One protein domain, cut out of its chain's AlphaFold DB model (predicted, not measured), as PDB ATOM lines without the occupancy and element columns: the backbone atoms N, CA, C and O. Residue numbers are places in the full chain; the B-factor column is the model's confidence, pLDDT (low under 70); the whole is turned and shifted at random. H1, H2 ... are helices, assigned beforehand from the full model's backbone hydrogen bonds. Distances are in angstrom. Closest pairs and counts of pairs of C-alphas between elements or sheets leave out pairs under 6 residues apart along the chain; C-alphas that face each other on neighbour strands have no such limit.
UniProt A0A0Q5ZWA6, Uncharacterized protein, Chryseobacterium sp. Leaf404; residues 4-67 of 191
ATOM      1  N   GLU A   4     141.671 157.501 179.212       85.25
ATOM      2  CA  GLU A   4     140.955 156.824 178.140       85.25
ATOM      3  C   GLU A   4     139.445 157.038 178.261       85.25
ATOM      4  O   GLU A   4     138.794 157.432 177.284       85.25
ATOM      5  N   LEU A   5     138.886 156.871 179.464       83.31
ATOM      6  CA  LEU A   5     137.455 157.058 179.683       83.31
ATOM      7  C   LEU A   5     137.059 158.508 179.442       83.31
ATOM      8  O   LEU A   5     136.059 158.762 178.775       83.31
ATOM      9  N   ASN A   6     137.858 159.458 179.928       83.81
ATOM     10  CA  ASN A   6     137.592 160.882 179.743       83.81
ATOM     11  C   ASN A   6     137.523 161.249 178.250       83.81
ATOM     12  O   ASN A   6     136.591 161.920 177.803       83.81
ATOM     13  N   VAL A   7     138.468 160.750 177.447       86.50
ATOM     14  CA  VAL A   7     138.468 160.956 175.991       86.50
ATOM     15  C   VAL A   7     137.240 160.319 175.335       86.50
ATOM     16  O   VAL A   7     136.638 160.921 174.444       86.50
ATOM     17  N   ILE A   8     136.843 159.118 175.761       88.38
ATOM     18  CA  ILE A   8     135.660 158.430 175.228       88.38
ATOM     19  C   ILE A   8     134.373 159.186 175.580       88.38
ATOM     20  O   ILE A   8     133.545 159.401 174.698       88.38
ATOM     21  N   LEU A   9     134.203 159.616 176.831       86.06
ATOM     22  CA  LEU A   9     133.011 160.333 177.292       86.06
ATOM     23  C   LEU A   9     132.847 161.680 176.576       86.06
ATOM     24  O   LEU A   9     131.750 161.990 176.108       86.06
ATOM     25  N   LYS A  10     133.944 162.427 176.384       86.94
ATOM     26  CA  LYS A  10     133.938 163.699 175.639       86.94
ATOM     27  C   LYS A  10     133.431 163.546 174.204       86.94
ATOM     28  O   LYS A  10     132.681 164.401 173.743       86.94
ATOM     29  N   LYS A  11     133.761 162.442 173.518       89.62
ATOM     30  CA  LYS A  11     133.247 162.142 172.162       89.62
ATOM     31  C   LYS A  11     131.729 161.953 172.112       89.62
ATOM     32  O   LYS A  11     131.148 162.023 171.036       89.62
ATOM     33  N   HIS A  12     131.103 161.703 173.257       86.38
ATOM     34  CA  HIS A  12     129.660 161.535 173.399       86.38
ATOM     35  C   HIS A  12     129.004 162.696 174.161       86.38
ATOM     36  O   HIS A  12     127.854 162.571 174.572       86.38
ATOM     37  N   HIS A  13     129.718 163.813 174.355       86.25
ATOM     38  CA  HIS A  13     129.254 164.974 175.125       86.25
ATOM     39  C   HIS A  13     128.819 164.624 176.560       86.25
ATOM     40  O   HIS A  13     127.945 165.270 177.137       86.25
ATOM     41  N   ILE A  14     129.437 163.592 177.145       82.25
ATOM     42  CA  ILE A  14     129.225 163.193 178.536       82.25
ATOM     43  C   ILE A  14     130.336 163.804 179.378       82.25
ATOM     44  O   ILE A  14     131.518 163.643 179.072       82.25
ATOM     45  N   ILE A  15     129.953 164.496 180.448       75.25
ATOM     46  CA  ILE A  15     130.883 165.124 181.381       75.25
ATOM     47  C   ILE A  15     130.698 164.465 182.741       75.25
ATOM     48  O   ILE A  15     129.646 164.582 183.365       75.25
ATOM     49  N   TRP A  16     131.739 163.777 183.195       74.12
ATOM     50  CA  TRP A  16     131.910 163.406 184.594       74.12
ATOM     51  C   TRP A  16     132.931 164.367 185.183       74.12
ATOM     52  O   TRP A  16     133.997 164.557 184.599       74.12
ATOM     53  N   GLY A  17     132.629 165.010 186.307       60.38
ATOM     54  CA  GLY A  17     133.485 166.077 186.833       60.38
ATOM     55  C   GLY A  17     134.711 165.601 187.614       60.38
ATOM     56  O   GLY A  17     135.153 166.283 188.533       60.38
ATOM     57  N   GLY A  18     135.289 164.462 187.226       60.75
ATOM     58  CA  GLY A  18     136.611 164.027 187.673       60.75
ATOM     59  C   GLY A  18     136.675 162.589 188.172       60.75
ATOM     60  O   GLY A  18     135.696 161.844 188.152       60.75
ATOM     61  N   THR A  19     137.868 162.200 188.628       58.31
ATOM     62  CA  THR A  19     138.162 160.871 189.187       58.31
ATOM     63  C   THR A  19     137.376 160.561 190.465       58.31
ATOM     64  O   THR A  19     137.097 159.388 190.707       58.31
ATOM     65  N   TRP A  20     136.984 161.600 191.210       57.22
ATOM     66  CA  TRP A  20     136.155 161.561 192.423       57.22
ATOM     67  C   TRP A  20     134.646 161.450 192.141       57.22
ATOM     68  O   TRP A  20     133.870 161.078 193.004       57.22
ATOM     69  N   MET A  21     134.187 161.750 190.918       55.44
ATOM     70  CA  MET A  21     132.764 161.607 190.574       55.44
ATOM     71  C   MET A  21     132.426 160.242 189.983       55.44
ATOM     72  O   MET A  21     131.283 159.801 190.088       55.44
ATOM     73  N   SER A  22     133.380 159.599 189.299       60.28
ATOM     74  CA  SER A  22     133.231 158.255 188.734       60.28
ATOM     75  C   SER A  22     134.571 157.699 188.222       60.28
ATOM     76  O   SER A  22     135.543 158.429 188.011       60.28
ATOM     77  N   SER A  23     134.657 156.382 188.033       64.94
ATOM     78  CA  SER A  23     135.848 155.724 187.491       64.94
ATOM     79  C   SER A  23     135.519 154.393 186.821       64.94
ATOM     80  O   SER A  23     134.588 153.702 187.224       64.94
ATOM     81  N   ASP A  24     136.325 154.049 185.824       63.16
ATOM     82  CA  ASP A  24     136.385 152.773 185.112       63.16
ATOM     83  C   ASP A  24     137.531 151.871 185.601       63.16
ATOM     84  O   ASP A  24     137.856 150.898 184.931       63.16
ATOM     85  N   LEU A  25     138.186 152.193 186.722       64.06
ATOM     86  CA  LEU A  25     139.265 151.378 187.287       64.06
ATOM     87  C   LEU A  25     138.872 150.850 188.682       64.06
ATOM     88  O   LEU A  25     138.512 151.660 189.541       64.06
ATOM     89  N   PRO A  26     138.957 149.535 188.966       52.38
ATOM     90  CA  PRO A  26     138.789 148.985 190.314       52.38
ATOM     91  C   PRO A  26     139.853 149.545 191.272       52.38
ATOM     92  O   PRO A  26     140.959 149.881 190.855       52.38
ATOM     93  N   GLY A  27     139.494 149.712 192.547       49.44
ATOM     94  CA  GLY A  27     140.369 150.292 193.581       49.44
ATOM     95  C   GLY A  27     140.519 151.819 193.549       49.44
ATOM     96  O   GLY A  27     141.032 152.399 194.494       49.44
ATOM     97  N   SER A  28     140.013 152.507 192.520       48.25
ATOM     98  CA  SER A  28     139.926 153.982 192.499       48.25
ATOM     99  C   SER A  28     138.643 154.519 193.159       48.25
ATOM    100  O   SER A  28     138.089 155.547 192.757       48.25
ATOM    101  N   TYR A  29     138.118 153.765 194.124       52.69
ATOM    102  CA  TYR A  29     136.905 154.055 194.880       52.69
ATOM    103  C   TYR A  29     137.300 154.214 196.350       52.69
ATOM    104  O   TYR A  29     138.008 153.361 196.872       52.69
ATOM    105  N   SER A  30     136.850 155.287 196.995       42.66
ATOM    106  CA  SER A  30     136.670 155.323 198.445       42.66
ATOM    107  C   SER A  30     135.222 154.931 198.754       42.66
ATOM    108  O   SER A  30     134.310 155.222 197.973       42.66
ATOM    109  N   ASP A  31     135.014 154.243 199.873       40.12
ATOM    110  CA  ASP A  31     133.737 153.617 200.245       40.12
ATOM    111  C   ASP A  31     132.627 154.622 200.647       40.12
ATOM    112  O   ASP A  31     131.479 154.228 200.840       40.12
ATOM    113  N   ASP A  32     132.921 155.930 200.671       48.66
ATOM    114  CA  ASP A  32     132.034 156.983 201.197       48.66
ATOM    115  C   ASP A  32     131.235 157.783 200.136       48.66
ATOM    116  O   ASP A  32     130.538 158.749 200.454       48.66
ATOM    117  N   GLU A  33     131.293 157.436 198.847       57.12
ATOM    118  CA  GLU A  33     130.815 158.345 197.790       57.12
ATOM    119  C   GLU A  33     129.385 158.057 197.277       57.12
ATOM    120  O   GLU A  33     129.165 157.681 196.119       57.12
ATOM    121  N   CYS A  34     128.364 158.355 198.095       59.56
ATOM    122  CA  CYS A  34     126.949 158.438 197.669       59.56
ATOM    123  C   CYS A  34     126.760 159.273 196.382       59.56
ATOM    124  O   CYS A  34     125.920 158.959 195.529       59.56
ATOM    125  N   TYR A  35     127.579 160.315 196.209       60.28
ATOM    126  CA  TYR A  35     127.596 161.176 195.028       60.28
ATOM    127  C   TYR A  35     127.983 160.444 193.744       60.28
ATOM    128  O   TYR A  35     127.415 160.717 192.687       60.28
ATOM    129  N   LYS A  36     128.898 159.479 193.819       62.22
ATOM    130  CA  LYS A  36     129.375 158.709 192.668       62.22
ATOM    131  C   LYS A  36     128.372 157.656 192.229       62.22
ATOM    132  O   LYS A  36     128.109 157.517 191.031       62.22
ATOM    133  N   ILE A  37     127.734 156.980 193.189       65.38
ATOM    134  CA  ILE A  37     126.598 156.085 192.920       65.38
ATOM    135  C   ILE A  37     125.475 156.874 192.244       65.38
ATOM    136  O   ILE A  37     124.930 156.436 191.232       65.38
ATOM    137  N   THR A  38     125.156 158.057 192.768       69.06
ATOM    138  CA  THR A  38     124.091 158.913 192.234       69.06
ATOM    139  C   THR A  38     124.436 159.448 190.844       69.06
ATOM    140  O   THR A  38     123.626 159.326 189.931       69.06
ATOM    141  N   SER A  39     125.658 159.940 190.630       68.69
ATOM    142  CA  SER A  39     126.118 160.445 189.326       68.69
ATOM    143  C   SER A  39     126.156 159.347 188.262       68.69
ATOM    144  O   SER A  39     125.727 159.562 187.125       68.69
ATOM    145  N   SER A  40     126.604 158.146 188.637       72.00
ATOM    146  CA  SER A  40     126.579 156.974 187.758       72.00
ATOM    147  C   SER A  40     125.142 156.584 187.420       72.00
ATOM    148  O   SER A  40     124.820 156.454 186.243       72.00
ATOM    149  N   LYS A  41     124.244 156.510 188.415       73.38
ATOM    150  CA  LYS A  41     122.814 156.231 188.202       73.38
ATOM    151  C   LYS A  41     122.149 157.259 187.288       73.38
ATOM    152  O   LYS A  41     121.469 156.861 186.349       73.38
ATOM    153  N   ILE A  42     122.368 158.556 187.508       76.50
ATOM    154  CA  ILE A  42     121.813 159.629 186.664       76.50
ATOM    155  C   ILE A  42     122.340 159.509 185.229       76.50
ATOM    156  O   ILE A  42     121.577 159.619 184.268       76.50
ATOM    157  N   THR A  43     123.637 159.236 185.065       75.81
ATOM    158  CA  THR A  43     124.240 159.033 183.740       75.81
ATOM    159  C   THR A  43     123.633 157.810 183.046       75.81
ATOM    160  O   THR A  43     123.249 157.887 181.880       75.81
ATOM    161  N   GLU A  44     123.502 156.686 183.753       82.62
ATOM    162  CA  GLU A  44     122.878 155.469 183.231       82.62
ATOM    163  C   GLU A  44     121.398 155.671 182.887       82.62
ATOM    164  O   GLU A  44     120.940 155.133 181.882       82.62
ATOM    165  N   GLN A  45     120.653 156.454 183.672       80.00
ATOM    166  CA  GLN A  45     119.260 156.804 183.385       80.00
ATOM    167  C   GLN A  45     119.140 157.673 182.131       80.00
ATOM    168  O   GLN A  45     118.261 157.442 181.307       80.00
ATOM    169  N   LYS A  46     120.042 158.646 181.956       84.75
ATOM    170  CA  LYS A  46     120.011 159.578 180.821       84.75
ATOM    171  C   LYS A  46     120.461 158.943 179.505       84.75
ATOM    172  O   LYS A  46     119.864 159.200 178.466       84.75
ATOM    173  N   PHE A  47     121.534 158.156 179.535       83.88
ATOM    174  CA  PHE A  47     122.182 157.630 178.325       83.88
ATOM    175  C   PHE A  47     121.963 156.129 178.115       83.88
ATOM    176  O   PHE A  47     122.318 155.589 177.069       83.88
ATOM    177  N   GLY A  48     121.381 155.445 179.097       82.81
ATOM    178  CA  GLY A  48     121.184 154.004 179.102       82.81
ATOM    179  C   GLY A  48     122.374 153.252 179.701       82.81
ATOM    180  O   GLY A  48     123.515 153.364 179.248       82.81
ATOM    181  N   LYS A  49     122.093 152.384 180.678       81.50
ATOM    182  CA  LYS A  49     123.093 151.527 181.340       81.50
ATOM    183  C   LYS A  49     123.934 150.699 180.364       81.50
ATOM    184  O   LYS A  49     125.150 150.614 180.500       81.50
ATOM    185  N   SER A  50     123.304 150.107 179.346       84.94
ATOM    186  CA  SER A  50     124.008 149.306 178.331       84.94
ATOM    187  C   SER A  50     125.024 150.137 177.538       84.94
ATOM    188  O   SER A  50     126.151 149.697 177.296       84.94
ATOM    189  N   PHE A  51     124.651 151.369 177.185       87.25
ATOM    190  CA  PHE A  51     125.518 152.291 176.465       87.25
ATOM    191  C   PHE A  51     126.720 152.709 177.318       87.25
ATOM    192  O   PHE A  51     127.859 152.558 176.877       87.25
ATOM    193  N   ILE A  52     126.490 153.126 178.567       83.75
ATOM    194  CA  ILE A  52     127.566 153.498 179.498       83.75
ATOM    195  C   ILE A  52     128.513 152.324 179.760       83.75
ATOM    196  O   ILE A  52     129.729 152.478 179.638       83.75
ATOM    197  N   ASN A  53     127.983 151.120 179.982       81.44
ATOM    198  CA  ASN A  53     128.800 149.913 180.134       81.44
ATOM    199  C   ASN A  53     129.671 149.635 178.902       81.44
ATOM    200  O   ASN A  53     130.803 149.173 179.038       81.44
ATOM    201  N   LYS A  54     129.181 149.918 177.688       87.00
ATOM    202  CA  LYS A  54     129.972 149.781 176.456       87.00
ATOM    203  C   LYS A  54     131.130 150.781 176.414       87.00
ATOM    204  O   LYS A  54     132.224 150.400 175.993       87.00
ATOM    205  N   LEU A  55     130.918 152.022 176.860       87.81
ATOM    206  CA  LEU A  55     131.975 153.037 176.942       87.81
ATOM    207  C   LEU A  55     133.043 152.652 177.970       87.81
ATOM    208  O   LEU A  55     134.226 152.664 177.638       87.81
ATOM    209  N   ILE A  56     132.629 152.212 179.162       82.44
ATOM    210  CA  ILE A  56     133.533 151.719 180.214       82.44
ATOM    211  C   ILE A  56     134.344 150.528 179.701       82.44
ATOM    212  O   ILE A  56     135.568 150.540 179.746       82.44
ATOM    213  N   ARG A  57     133.683 149.527 179.104       85.19
ATOM    214  CA  ARG A  57     134.356 148.369 178.494       85.19
ATOM    215  C   ARG A  57     135.384 148.772 177.446       85.19
ATOM    216  O   ARG A  57     136.420 148.123 177.346       85.19
ATOM    217  N   LYS A  58     135.091 149.780 176.624       88.50
ATOM    218  CA  LYS A  58     136.032 150.283 175.617       88.50
ATOM    219  C   LYS A  58     137.231 150.955 176.280       88.50
ATOM    220  O   LYS A  58     138.355 150.700 175.860       88.50
ATOM    221  N   SER A  59     136.980 151.762 177.306       87.12
ATOM    222  CA  SER A  59     138.018 152.437 178.079       87.12
ATOM    223  C   SER A  59     138.976 151.451 178.735       87.12
ATOM    224  O   SER A  59     140.176 151.523 178.501       87.12
ATOM    225  N   VAL A  60     138.448 150.450 179.446       83.62
ATOM    226  CA  VAL A  60     139.256 149.422 180.119       83.62
ATOM    227  C   VAL A  60     140.166 148.698 179.126       83.62
ATOM    228  O   VAL A  60     141.353 148.543 179.399       83.62
ATOM    229  N   ARG A  61     139.664 148.324 177.937       86.94
ATOM    230  CA  ARG A  61     140.509 147.711 176.891       86.94
ATOM    231  C   ARG A  61     141.641 148.629 176.451       86.94
ATOM    232  O   ARG A  61     142.756 148.156 176.257       86.94
ATOM    233  N   GLN A  62     141.345 149.912 176.240       89.44
ATOM    234  CA  GLN A  62     142.356 150.887 175.832       89.44
ATOM    235  C   GLN A  62     143.400 151.063 176.933       89.44
ATOM    236  O   GLN A  62     144.589 150.946 176.661       89.44
ATOM    237  N   TYR A  63     142.955 151.212 178.178       87.06
ATOM    238  CA  TYR A  63     143.828 151.333 179.333       87.06
ATOM    239  C   TYR A  63     144.742 150.110 179.493       87.06
ATOM    240  O   TYR A  63     145.946 150.268 179.646       87.06
ATOM    241  N   GLN A  64     144.207 148.890 179.379       84.88
ATOM    242  CA  GLN A  64     145.005 147.657 179.414       84.88
ATOM    243  C   GLN A  64     145.996 147.544 178.253       84.88
ATOM    244  O   GLN A  64     147.067 146.971 178.416       84.88
ATOM    245  N   SER A  65     145.633 148.041 177.068       87.31
ATOM    246  CA  SER A  65     146.533 148.052 175.913       87.31
ATOM    247  C   SER A  65     147.690 149.028 176.115       87.31
ATOM    248  O   SER A  65     148.805 148.737 175.692       87.31
ATOM    249  N   ASN A  66     147.420 150.167 176.751       88.88
ATOM    250  CA  ASN A  66     148.418 151.191 177.050       88.88
ATOM    251  C   ASN A  66     149.273 150.822 178.272       88.88
ATOM    252  O   ASN A  66     150.407 151.270 178.384       88.88
ATOM    253  N   ASN A  67     148.736 149.991 179.169       86.56
ATOM    254  CA  ASN A  67     149.365 149.579 180.420       86.56
ATOM    255  C   ASN A  67     149.326 148.041 180.544       86.56
ATOM    256  O   ASN A  67     148.570 147.511 181.361       86.56
TER     257      ASN A  67
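Overview. This is residues 4 to 67 of the 191 residues of an uncharacterized protein of Chryseobacterium sp. Leaf404 (UniProt A0A0Q5ZWA6). Two longer helices, H2 and H3, meet at their ends as a V with its corner at Gly 48, and a short helix, H1, packs on H3. The long link of residues 11 to 33 winds from H1 across the opening of the V to the start of H2. The printed part has 64 residues with three named helices, in the order H1, H2, H3, and no named strand; the class is all helix. The whole is compact, with a radius of gyration of the C-alphas of 11.5 A, and the C-alphas span 31 by 25 by 18 A along their three main axes.

Along the chain. H1 holds residues 4 to 10, beginning at C-alpha 4 at (140.955, 156.824, 178.140). Residues 11 to 33 hold no named element. H2 holds residues 34 to 47 and measures 19.9 A from first to last C-alpha; it begins at C-alpha 34 at (126.949, 158.438, 197.669). After Gly 48, H3 holds residues 49 to 66 and measures 25.7 A from first to last C-alpha. It is the longest helix, and it ends at C-alpha 66 at (148.418, 151.191, 177.050).

Arrangement. H1 and H3 touch, with 11 pairs of C-alphas within 8 A. Their closest C-alphas, those of Leu 5 and Ser 59, are 4.9 A apart. The two helices run opposite ways at a steep tilt of 41 degrees, and H3 touches H1 with residues 55 to 63 alone. H1 and H2 are apart. H2 and H3 touch only at the corner by their link, with 5 pairs of C-alphas within 8 A. Their closest C-alphas, those of Glu 44 and Ile 52, are 6.3 A apart. H2 touches H3 with residues 43 to 44 alone, and H3 touches H2 with residues 49 to 52 alone. The lines of H2 and H3 are only just about perpendicular, at 70.4 degrees. In H1, H2 and H3 every pair of O of residue i and N of residue i+4 is within hydrogen-bond range.

Size, cuts and confidence. The two C-alphas farthest apart in the domain, those of Gln 45 and Asn 67, are 31.1 A apart. The first and last printed C-alphas, those of Glu 4 and Asn 67, are 11.3 A apart. The printed part has no cut. The link from H1 to H2, of 23 residues, is long; its C-alphas lie 5 to 17 A from the mean of the C-alphas. The link from H2 to H3, of 1 residue, is tight. The mean pLDDT of the printed part is 74.4, and residues 17 to 39, of which 34 to 39 belong to H2, are under 70 in this predicted model.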